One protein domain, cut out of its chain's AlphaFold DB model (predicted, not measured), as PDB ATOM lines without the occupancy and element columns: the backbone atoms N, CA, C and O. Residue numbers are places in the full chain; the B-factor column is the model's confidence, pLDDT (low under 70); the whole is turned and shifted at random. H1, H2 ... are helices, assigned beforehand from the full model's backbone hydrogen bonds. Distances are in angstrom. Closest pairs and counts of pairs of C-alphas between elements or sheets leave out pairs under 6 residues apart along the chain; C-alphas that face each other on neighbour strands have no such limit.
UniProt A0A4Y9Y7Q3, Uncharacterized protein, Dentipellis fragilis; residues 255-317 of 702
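What this domain is: This is residues 255 to 317 of the 702 residues of an uncharacterized protein of Dentipellis fragilis (UniProt A0A4Y9Y7Q3). Three helices make a small open arrangement: H1 and H2 form a slanted pair running opposite ways, and H3 runs off from them at nearly a right angle, with its first residues by the middle of H1 and the first end of H2. The stretch from residue 297 to 302 folds back from the last end of H2 to the first end of H3, and the opening stretch without a named element, residues 255 to 264, leads in from the far end of the long axis. The printed part has 63 residues with three named helices, in the order H1, H2, H3, and no named strand; the class is all helix. The whole is only just compact, close to loose, with a radius of gyration of the C-alphas of 12.4 A, and it is elongated, with spans of 38 by 24 by 16 A.

Where its parts are: Begin at C-alpha 255, at (27.974, 93.773, 91.374), and go on to Pro 265, where H1 begins at (48.862, 82.248, 97.160). H1 is residues 265 to 276 and measures 16.2 A from first to last C-alpha. After five residues comes H2, residues 282 to 296, the longest helix, at 20.8 A. Six residues later you reach H3, residues 303 to 314, 16.3 A long; find its last C-alpha, that of Ser 314, at (40.975, 97.529, 90.131).

How they stand to each other: Start at H1 and look at its neighbour H2: the two are close but not clearly touching. Their closest C-alphas, those of His 274 and Tyr 285, are 6.7 A apart. Their lines stand at a steep tilt of 40 degrees, and they run opposite ways. Next find Ile 271 and Val 306, the closest C-alphas of H1 and H3, at 6.3 A; these helices touch. Their lines are about perpendicular, at 88 degrees. H2 and H3 only just touch, with 3 pairs of C-alphas within 8 A. Look for the place where they touch at residues 282 to 286 of H2 alone and residue 303 of H3 alone; the closest C-alphas, those of Gln 282 and Phe 303, are 6.6 A apart. H2 and H3 are about perpendicular, at 77 degrees. In H1, H2 and H3, every O i to N i+4 pair is within hydrogen-bond range.

The domain as a whole: The two C-alphas farthest apart are those of Pro 255 and Glu 295, at 39.3 A. From Pro 255 to Ile 317, the first and last printed C-alphas, it is 15.3 A. The printed part has no cut; the link from H1 to H2 is tight and the link from H2 to H3 is short. Read the B-factor column for the model's confidence: the mean pLDDT of the printed part is 93.3, and no printed residue is under 70.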
ATOM      1  N   PRO A 255      26.644  93.688  90.781       96.12
ATOM      2  CA  PRO A 255      27.974  93.773  91.374       96.12
ATOM      3  C   PRO A 255      28.295  92.563  92.268       96.12
ATOM      4  O   PRO A 255      27.418  92.073  92.989       96.12
ATOM      5  N   PRO A 256      29.566  92.122  92.329       92.88
ATOM      6  CA  PRO A 256      30.016  91.179  93.347       92.88
ATOM      7  C   PRO A 256      29.808  91.738  94.763       92.88
ATOM      8  O   PRO A 256      30.270  92.833  95.076       92.88
ATOM      9  N   GLN A 257      29.172  90.955  95.638       94.81
ATOM     10  CA  GLN A 257      28.744  91.390  96.982       94.81
ATOM     11  C   GLN A 257      29.695  90.978  98.115       94.81
ATOM     12  O   GLN A 257      29.336  90.954  99.288       94.81
ATOM     13  N   GLN A 258      30.915  90.570  97.783       88.56
ATOM     14  CA  GLN A 258      31.915  90.161  98.770       88.56
ATOM     15  C   GLN A 258      33.226  90.855  98.460       88.56
ATOM     16  O   GLN A 258      33.516  91.005  97.274       88.56
ATOM     17  N   PRO A 259      34.045  91.236  99.453       86.56
ATOM     18  CA  PRO A 259      35.389  91.747  99.204       86.56
ATOM     19  C   PRO A 259      36.199  90.813  98.290       86.56
ATOM     20  O   PRO A 259      35.913  89.613  98.238       86.56
ATOM     21  N   PRO A 260      37.193  91.324  97.545       85.31
ATOM     22  CA  PRO A 260      38.049  90.457  96.753       85.31
ATOM     23  C   PRO A 260      38.780  89.437  97.629       85.31
ATOM     24  O   PRO A 260      39.362  89.800  98.654       85.31
ATOM     25  N   ASP A 261      38.754  88.170  97.218       86.25
ATOM     26  CA  ASP A 261      39.449  87.103  97.926       86.25
ATOM     27  C   ASP A 261      40.906  87.007  97.458       86.25
ATOM     28  O   ASP A 261      41.194  86.763  96.288       86.25
ATOM     29  N   PHE A 262      41.829  87.189  98.399       88.81
ATOM     30  CA  PHE A 262      43.267  87.031  98.192       88.81
ATOM     31  C   PHE A 262      43.824  85.805  98.935       88.81
ATOM     32  O   PHE A 262      45.026  85.739  99.201       88.81
ATOM     33  N   SER A 263      42.980  84.843  99.315       91.38
ATOM     34  CA  SER A 263      43.397  83.614  99.996       91.38
ATOM     35  C   SER A 263      44.382  82.797  99.149       91.38
ATOM     36  O   SER A 263      45.389  82.317  99.681       91.38
ATOM     37  N   ASP A 264      44.162  82.742  97.832       93.38
ATOM     38  CA  ASP A 264      45.010  82.030  96.877       93.38
ATOM     39  C   ASP A 264      46.447  82.608  96.834       93.38
ATOM     40  O   ASP A 264      46.667  83.757  96.414       93.38
ATOM     41  N   PRO A 265      47.468  81.838  97.265       94.19
ATOM     42  CA  PRO A 265      48.862  82.248  97.160       94.19
ATOM     43  C   PRO A 265      49.318  82.458  95.711       94.19
ATOM     44  O   PRO A 265      50.150  83.340  95.483       94.19
ATOM     45  N   ALA A 266      48.785  81.694  94.749       94.62
ATOM     46  CA  ALA A 266      49.183  81.782  93.346       94.62
ATOM     47  C   ALA A 266      48.750  83.118  92.743       94.62
ATOM     48  O   ALA A 266      49.587  83.832  92.184       94.62
ATOM     49  N   LEU A 267      47.494  83.522  92.955       94.94
ATOM     50  CA  LEU A 267      47.001  84.854  92.608       94.94
ATOM     51  C   LEU A 267      47.858  85.964  93.231       94.94
ATOM     52  O   LEU A 267      48.360  86.839  92.520       94.94
ATOM     53  N   ARG A 268      48.077  85.924  94.554       95.19
ATOM     54  CA  ARG A 268      48.848  86.964  95.257       95.19
ATOM     55  C   ARG A 268      50.274  87.089  94.734       95.19
ATOM     56  O   ARG A 268      50.748  88.207  94.532       95.19
ATOM     57  N   LEU A 269      50.971  85.969  94.550       95.81
ATOM     58  CA  LEU A 269      52.349  85.980  94.067       95.81
ATOM     59  C   LEU A 269      52.417  86.440  92.607       95.81
ATOM     60  O   LEU A 269      53.260  87.271  92.275       95.81
ATOM     61  N   SER A 270      51.473  85.995  91.774       96.19
ATOM     62  CA  SER A 270      51.351  86.422  90.377       96.19
ATOM     63  C   SER A 270      51.198  87.938  90.266       96.19
ATOM     64  O   SER A 270      51.921  88.563  89.492       96.19
ATOM     65  N   ILE A 271      50.311  88.540  91.069       95.19
ATOM     66  CA  ILE A 271      50.107  89.995  91.106       95.19
ATOM     67  C   ILE A 271      51.378  90.704  91.582       95.19
ATOM     68  O   ILE A 271      51.811  91.666  90.952       95.19
ATOM     69  N   LYS A 272      52.010  90.233  92.665       95.19
ATOM     70  CA  LYS A 272      53.242  90.844  93.193       95.19
ATOM     71  C   LYS A 272      54.366  90.858  92.161       95.19
ATOM     72  O   LYS A 272      55.012  91.887  91.995       95.19
ATOM     73  N   ILE A 273      54.579  89.744  91.463       95.38
ATOM     74  CA  ILE A 273      55.604  89.637  90.420       95.38
ATOM     75  C   ILE A 273      55.247  90.527  89.232       95.38
ATOM     76  O   ILE A 273      56.107  91.250  88.745       95.38
ATOM     77  N   HIS A 274      53.982  90.540  88.803       94.31
ATOM     78  CA  HIS A 274      53.537  91.422  87.725       94.31
ATOM     79  C   HIS A 274      53.807  92.899  88.051       94.31
ATOM     80  O   HIS A 274      54.380  93.612  87.234       94.31
ATOM     81  N   LEU A 275      53.467  93.343  89.265       92.69
ATOM     82  CA  LEU A 275      53.727  94.712  89.717       92.69
ATOM     83  C   LEU A 275      55.229  95.000  89.880       92.69
ATOM     84  O   LEU A 275      55.682  96.095  89.546       92.69
ATOM     85  N   ALA A 276      56.025  94.034  90.343       94.00
ATOM     86  CA  ALA A 276      57.481  94.177  90.413       94.00
ATOM     87  C   ALA A 276      58.118  94.316  89.018       94.00
ATOM     88  O   ALA A 276      59.115  95.015  88.858       94.00
ATOM     89  N   LEU A 277      57.508  93.701  88.003       92.62
ATOM     90  CA  LEU A 277      57.938  93.732  86.607       92.62
ATOM     91  C   LEU A 277      57.168  94.764  85.769       92.62
ATOM     92  O   LEU A 277      57.066  94.596  84.558       92.62
ATOM     93  N   THR A 278      56.654  95.848  86.364       84.19
ATOM     94  CA  THR A 278      55.870  96.869  85.629       84.19
ATOM     95  C   THR A 278      56.630  97.454  84.423       84.19
ATOM     96  O   THR A 278      56.015  97.786  83.415       84.19
ATOM     97  N   ASN A 279      57.964  97.533  84.499       83.31
ATOM     98  CA  ASN A 279      58.833  97.996  83.406       83.31
ATOM     99  C   ASN A 279      59.451  96.844  82.585       83.31
ATOM    100  O   ASN A 279      60.269  97.086  81.699       83.31
ATOM    101  N   GLY A 280      59.120  95.595  82.915       84.88
ATOM    102  CA  GLY A 280      59.597  94.395  82.235       84.88
ATOM    103  C   GLY A 280      58.687  93.988  81.079       84.88
ATOM    104  O   GLY A 280      57.544  94.434  80.963       84.88
ATOM    105  N   SER A 281      59.186  93.112  80.210       90.31
ATOM    106  CA  SER A 281      58.371  92.558  79.131       90.31
ATOM    107  C   SER A 281      57.469  91.431  79.648       90.31
ATOM    108  O   SER A 281      57.702  90.834  80.702       90.31
ATOM    109  N   GLN A 282      56.448  91.077  78.865       93.50
ATOM    110  CA  GLN A 282      55.673  89.854  79.100       93.50
ATOM    111  C   GLN A 282      56.578  88.607  79.140       93.50
ATOM    112  O   GLN A 282      56.308  87.670  79.889       93.50
ATOM    113  N   GLU A 283      57.663  88.605  78.367       94.12
ATOM    114  CA  GLU A 283      58.657  87.533  78.372       94.12
ATOM    115  C   GLU A 283      59.395  87.453  79.713       94.12
ATOM    116  O   GLU A 283      59.511  86.363  80.261       94.12
ATOM    117  N   SER A 284      59.775  88.586  80.317       94.88
ATOM    118  CA  SER A 284      60.364  88.602  81.665       94.88
ATOM    119  C   SER A 284      59.445  87.950  82.703       94.88
ATOM    120  O   SER A 284      59.905  87.164  83.527       94.88
ATOM    121  N   TYR A 285      58.140  88.233  82.647       96.00
ATOM    122  CA  TYR A 285      57.164  87.590  83.530       96.00
ATOM    123  C   TYR A 285      57.077  86.077  83.290       96.00
ATOM    124  O   TYR A 285      57.052  85.298  84.241       96.00
ATOM    125  N   ASN A 286      57.051  85.659  82.022       95.75
ATOM    126  CA  ASN A 286      56.977  84.246  81.662       95.75
ATOM    127  C   ASN A 286      58.219  83.471  82.118       95.75
ATOM    128  O   ASN A 286      58.055  82.380  82.652       95.75
ATOM    129  N   LEU A 287      59.417  84.050  81.997       96.19
ATOM    130  CA  LEU A 287      60.659  83.443  82.484       96.19
ATOM    131  C   LEU A 287      60.648  83.259  84.006       96.19
ATOM    132  O   LEU A 287      61.032  82.205  84.504       96.19
ATOM    133  N   VAL A 288      60.164  84.253  84.762       95.25
ATOM    134  CA  VAL A 288      60.009  84.119  86.222       95.25
ATOM    135  C   VAL A 288      58.996  83.027  86.567       95.25
ATOM    136  O   VAL A 288      59.219  82.248  87.492       95.25
ATOM    137  N   ARG A 289      57.888  82.948  85.822       95.38
ATOM    138  CA  ARG A 289      56.891  81.887  85.991       95.38
ATOM    139  C   ARG A 289      57.475  80.500  85.718       95.38
ATOM    140  O   ARG A 289      57.213  79.598  86.501       95.38
ATOM    141  N   GLU A 290      58.238  80.340  84.641       96.44
ATOM    142  CA  GLU A 290      58.906  79.079  84.295       96.44
ATOM    143  C   GLU A 290      59.907  78.675  85.381       96.44
ATOM    144  O   GLU A 290      59.815  77.570  85.902       96.44
ATOM    145  N   ALA A 291      60.760  79.597  85.836       96.44
ATOM    146  CA  ALA A 291      61.718  79.318  86.906       96.44
ATOM    147  C   ALA A 291      61.046  78.881  88.224       96.44
ATOM    148  O   ALA A 291      61.532  77.983  88.907       96.44
ATOM    149  N   LEU A 292      59.917  79.500  88.594       95.62
ATOM    150  CA  LEU A 292      59.163  79.116  89.795       95.62
ATOM    151  C   LEU A 292      58.443  77.771  89.636       95.62
ATOM    152  O   LEU A 292      58.337  77.024  90.611       95.62
ATOM    153  N   HIS A 293      57.973  77.452  88.431       95.50
ATOM    154  CA  HIS A 293      57.418  76.138  88.130       95.50
ATOM    155  C   HIS A 293      58.499  75.056  88.243       95.50
ATOM    156  O   HIS A 293      58.316  74.085  88.972       95.50
ATOM    157  N   ASP A 294      59.648  75.257  87.600       96.56
ATOM    158  CA  ASP A 294      60.711  74.255  87.528       96.56
ATOM    159  C   ASP A 294      61.331  73.976  88.907       96.56
ATOM    160  O   ASP A 294      61.415  72.820  89.327       96.56
ATOM    161  N   GLU A 295      61.687  75.023  89.658       96.88
ATOM    162  CA  GLU A 295      62.426  74.885  90.922       96.88
ATOM    163  C   GLU A 295      61.526  74.656  92.145       96.88
ATOM    164  O   GLU A 295      61.912  73.957  93.084       96.88
ATOM    165  N   LEU A 296      60.325  75.250  92.169       94.56
ATOM    166  CA  LEU A 296      59.437  75.222  93.341       94.56
ATOM    167  C   LEU A 296      58.128  74.467  93.103       94.56
ATOM    168  O   LEU A 296      57.340  74.343  94.043       94.56
ATOM    169  N   GLN A 297      57.881  73.969  91.884       94.25
ATOM    170  CA  GLN A 297      56.617  73.327  91.497       94.25
ATOM    171  C   GLN A 297      55.408  74.221  91.817       94.25
ATOM    172  O   GLN A 297      54.353  73.750  92.245       94.25
ATOM    173  N   PHE A 298      55.589  75.539  91.662       94.25
ATOM    174  CA  PHE A 298      54.583  76.543  91.982       94.25
ATOM    175  C   PHE A 298      54.072  77.223  90.712       94.25
ATOM    176  O   PHE A 298      54.778  78.006  90.076       94.25
ATOM    177  N   ASP A 299      52.812  76.960  90.374       94.25
ATOM    178  CA  ASP A 299      52.178  77.487  89.169       94.25
ATOM    179  C   ASP A 299      51.653  78.911  89.370       94.25
ATOM    180  O   ASP A 299      50.651  79.139  90.051       94.25
ATOM    181  N   LEU A 300      52.302  79.888  88.730       95.12
ATOM    182  CA  LEU A 300      51.723  81.224  88.596       95.12
ATOM    183  C   LEU A 300      50.661  81.267  87.500       95.12
ATOM    184  O   LEU A 300      50.714  80.543  86.500       95.12
ATOM    185  N   LEU A 301      49.753  82.230  87.642       96.00
ATOM    186  CA  LEU A 301      48.864  82.634  86.565       96.00
ATOM    187  C   LEU A 301      49.690  83.029  85.333       96.00
ATOM    188  O   LEU A 301      50.787  83.575  85.430       96.00
ATOM    189  N   SER A 302      49.157  82.772  84.143       95.56
ATOM    190  CA  SER A 302      49.732  83.339  82.921       95.56
ATOM    191  C   SER A 302      49.624  84.868  82.918       95.56
ATOM    192  O   SER A 302      48.775  85.450  83.598       95.56
ATOM    193  N   PHE A 303      50.442  85.533  82.096       93.88
ATOM    194  CA  PHE A 303      50.432  86.995  81.980       93.88
ATOM    195  C   PHE A 303      49.040  87.569  81.647       93.88
ATOM    196  O   PHE A 303      48.629  88.593  82.192       93.88
ATOM    197  N   SER A 304      48.280  86.900  80.775       93.38
ATOM    198  CA  SER A 304      46.916  87.317  80.431       93.38
ATOM    199  C   SER A 304      45.949  87.134  81.600       93.38
ATOM    200  O   SER A 304      45.145  88.027  81.866       93.38
ATOM    201  N   GLN A 305      46.049  86.018  82.328       94.88
ATOM    202  CA  GLN A 305      45.220  85.752  83.502       94.88
ATOM    203  C   GLN A 305      45.484  86.770  84.613       94.88
ATOM    204  O   GLN A 305      44.531  87.358  85.114       94.88
ATOM    205  N   VAL A 306      46.748  87.049  84.961       94.50
ATOM    206  CA  VAL A 306      47.057  88.048  85.999       94.50
ATOM    207  C   VAL A 306      46.606  89.452  85.586       94.50
ATOM    208  O   VAL A 306      46.046  90.171  86.409       94.50
ATOM    209  N   LYS A 307      46.752  89.830  84.309       92.69
ATOM    210  CA  LYS A 307      46.253  91.117  83.800       92.69
ATOM    211  C   LYS A 307      44.727  91.212  83.894       92.69
ATOM    212  O   LYS A 307      44.213  92.252  84.298       92.69
ATOM    213  N   SER A 308      44.014  90.134  83.562       92.00
ATOM    214  CA  SER A 308      42.554  90.056  83.704       92.00
ATOM    215  C   SER A 308      42.124  90.193  85.164       92.00
ATOM    216  O   SER A 308      41.211  90.957  85.457       92.00
ATOM    217  N   GLN A 309      42.817  89.509  86.080       93.00
ATOM    218  CA  GLN A 309      42.560  89.606  87.518       93.00
ATOM    219  C   GLN A 309      42.801  91.029  88.032       93.00
ATOM    220  O   GLN A 309      41.960  91.582  88.727       93.00
ATOM    221  N   ILE A 310      43.902  91.677  87.642       93.44
ATOM    222  CA  ILE A 310      44.172  93.072  88.024       93.44
ATOM    223  C   ILE A 310      43.091  94.016  87.483       93.44
ATOM    224  O   ILE A 310      42.646  94.900  88.215       93.44
ATOM    225  N   ALA A 311      42.649  93.838  86.236       92.44
ATOM    226  CA  ALA A 311      41.590  94.657  85.647       92.44
ATOM    227  C   ALA A 311      40.258  94.504  86.403       92.44
ATOM    228  O   ALA A 311      39.611  95.504  86.703       92.44
ATOM    229  N   GLU A 312      39.881  93.279  86.780       90.19
ATOM    230  CA  GLU A 312      38.685  93.011  87.588       90.19
ATOM    231  C   GLU A 312      38.796  93.603  89.002       90.19
ATOM    232  O   GLU A 312      37.873  94.264  89.473       90.19
ATOM    233  N   LEU A 313      39.939  93.410  89.668       92.19
ATOM    234  CA  LEU A 313      40.180  93.875  91.037       92.19
ATOM    235  C   LEU A 313      40.242  95.402  91.150       92.19
ATOM    236  O   LEU A 313      39.823  95.959  92.161       92.19
ATOM    237  N   SER A 314      40.803  96.070  90.143       92.81
ATOM    238  CA  SER A 314      40.975  97.529  90.131       92.81
ATOM    239  C   SER A 314      39.824  98.276  89.456       92.81
ATOM    240  O   SER A 314      39.700  99.485  89.638       92.81
ATOM    241  N   GLY A 315      39.019  97.587  88.643       94.50
ATOM    242  CA  GLY A 315      38.043  98.214  87.755       94.50
ATOM    243  C   GLY A 315      38.669  98.969  86.575       94.50
ATOM    244  O   GLY A 315      37.954  99.615  85.812       94.50
ATOM    245  N   VAL A 316      39.991  98.915  86.388       94.94
ATOM    246  CA  VAL A 316      40.672  99.599  85.279       94.94
ATOM    247  C   VAL A 316      40.613  98.717  84.034       94.94
ATOM    248  O   VAL A 316      41.491  97.890  83.780       94.94
ATOM    249  N   ILE A 317      39.545  98.894  83.259       93.31
ATOM    250  CA  ILE A 317      39.258  98.115  82.049       93.31
ATOM    251  C   ILE A 317      39.312  99.060  80.846       93.31
ATOM    252  O   ILE A 317      38.443  99.914  80.723       93.31
TER     253      ILE A 317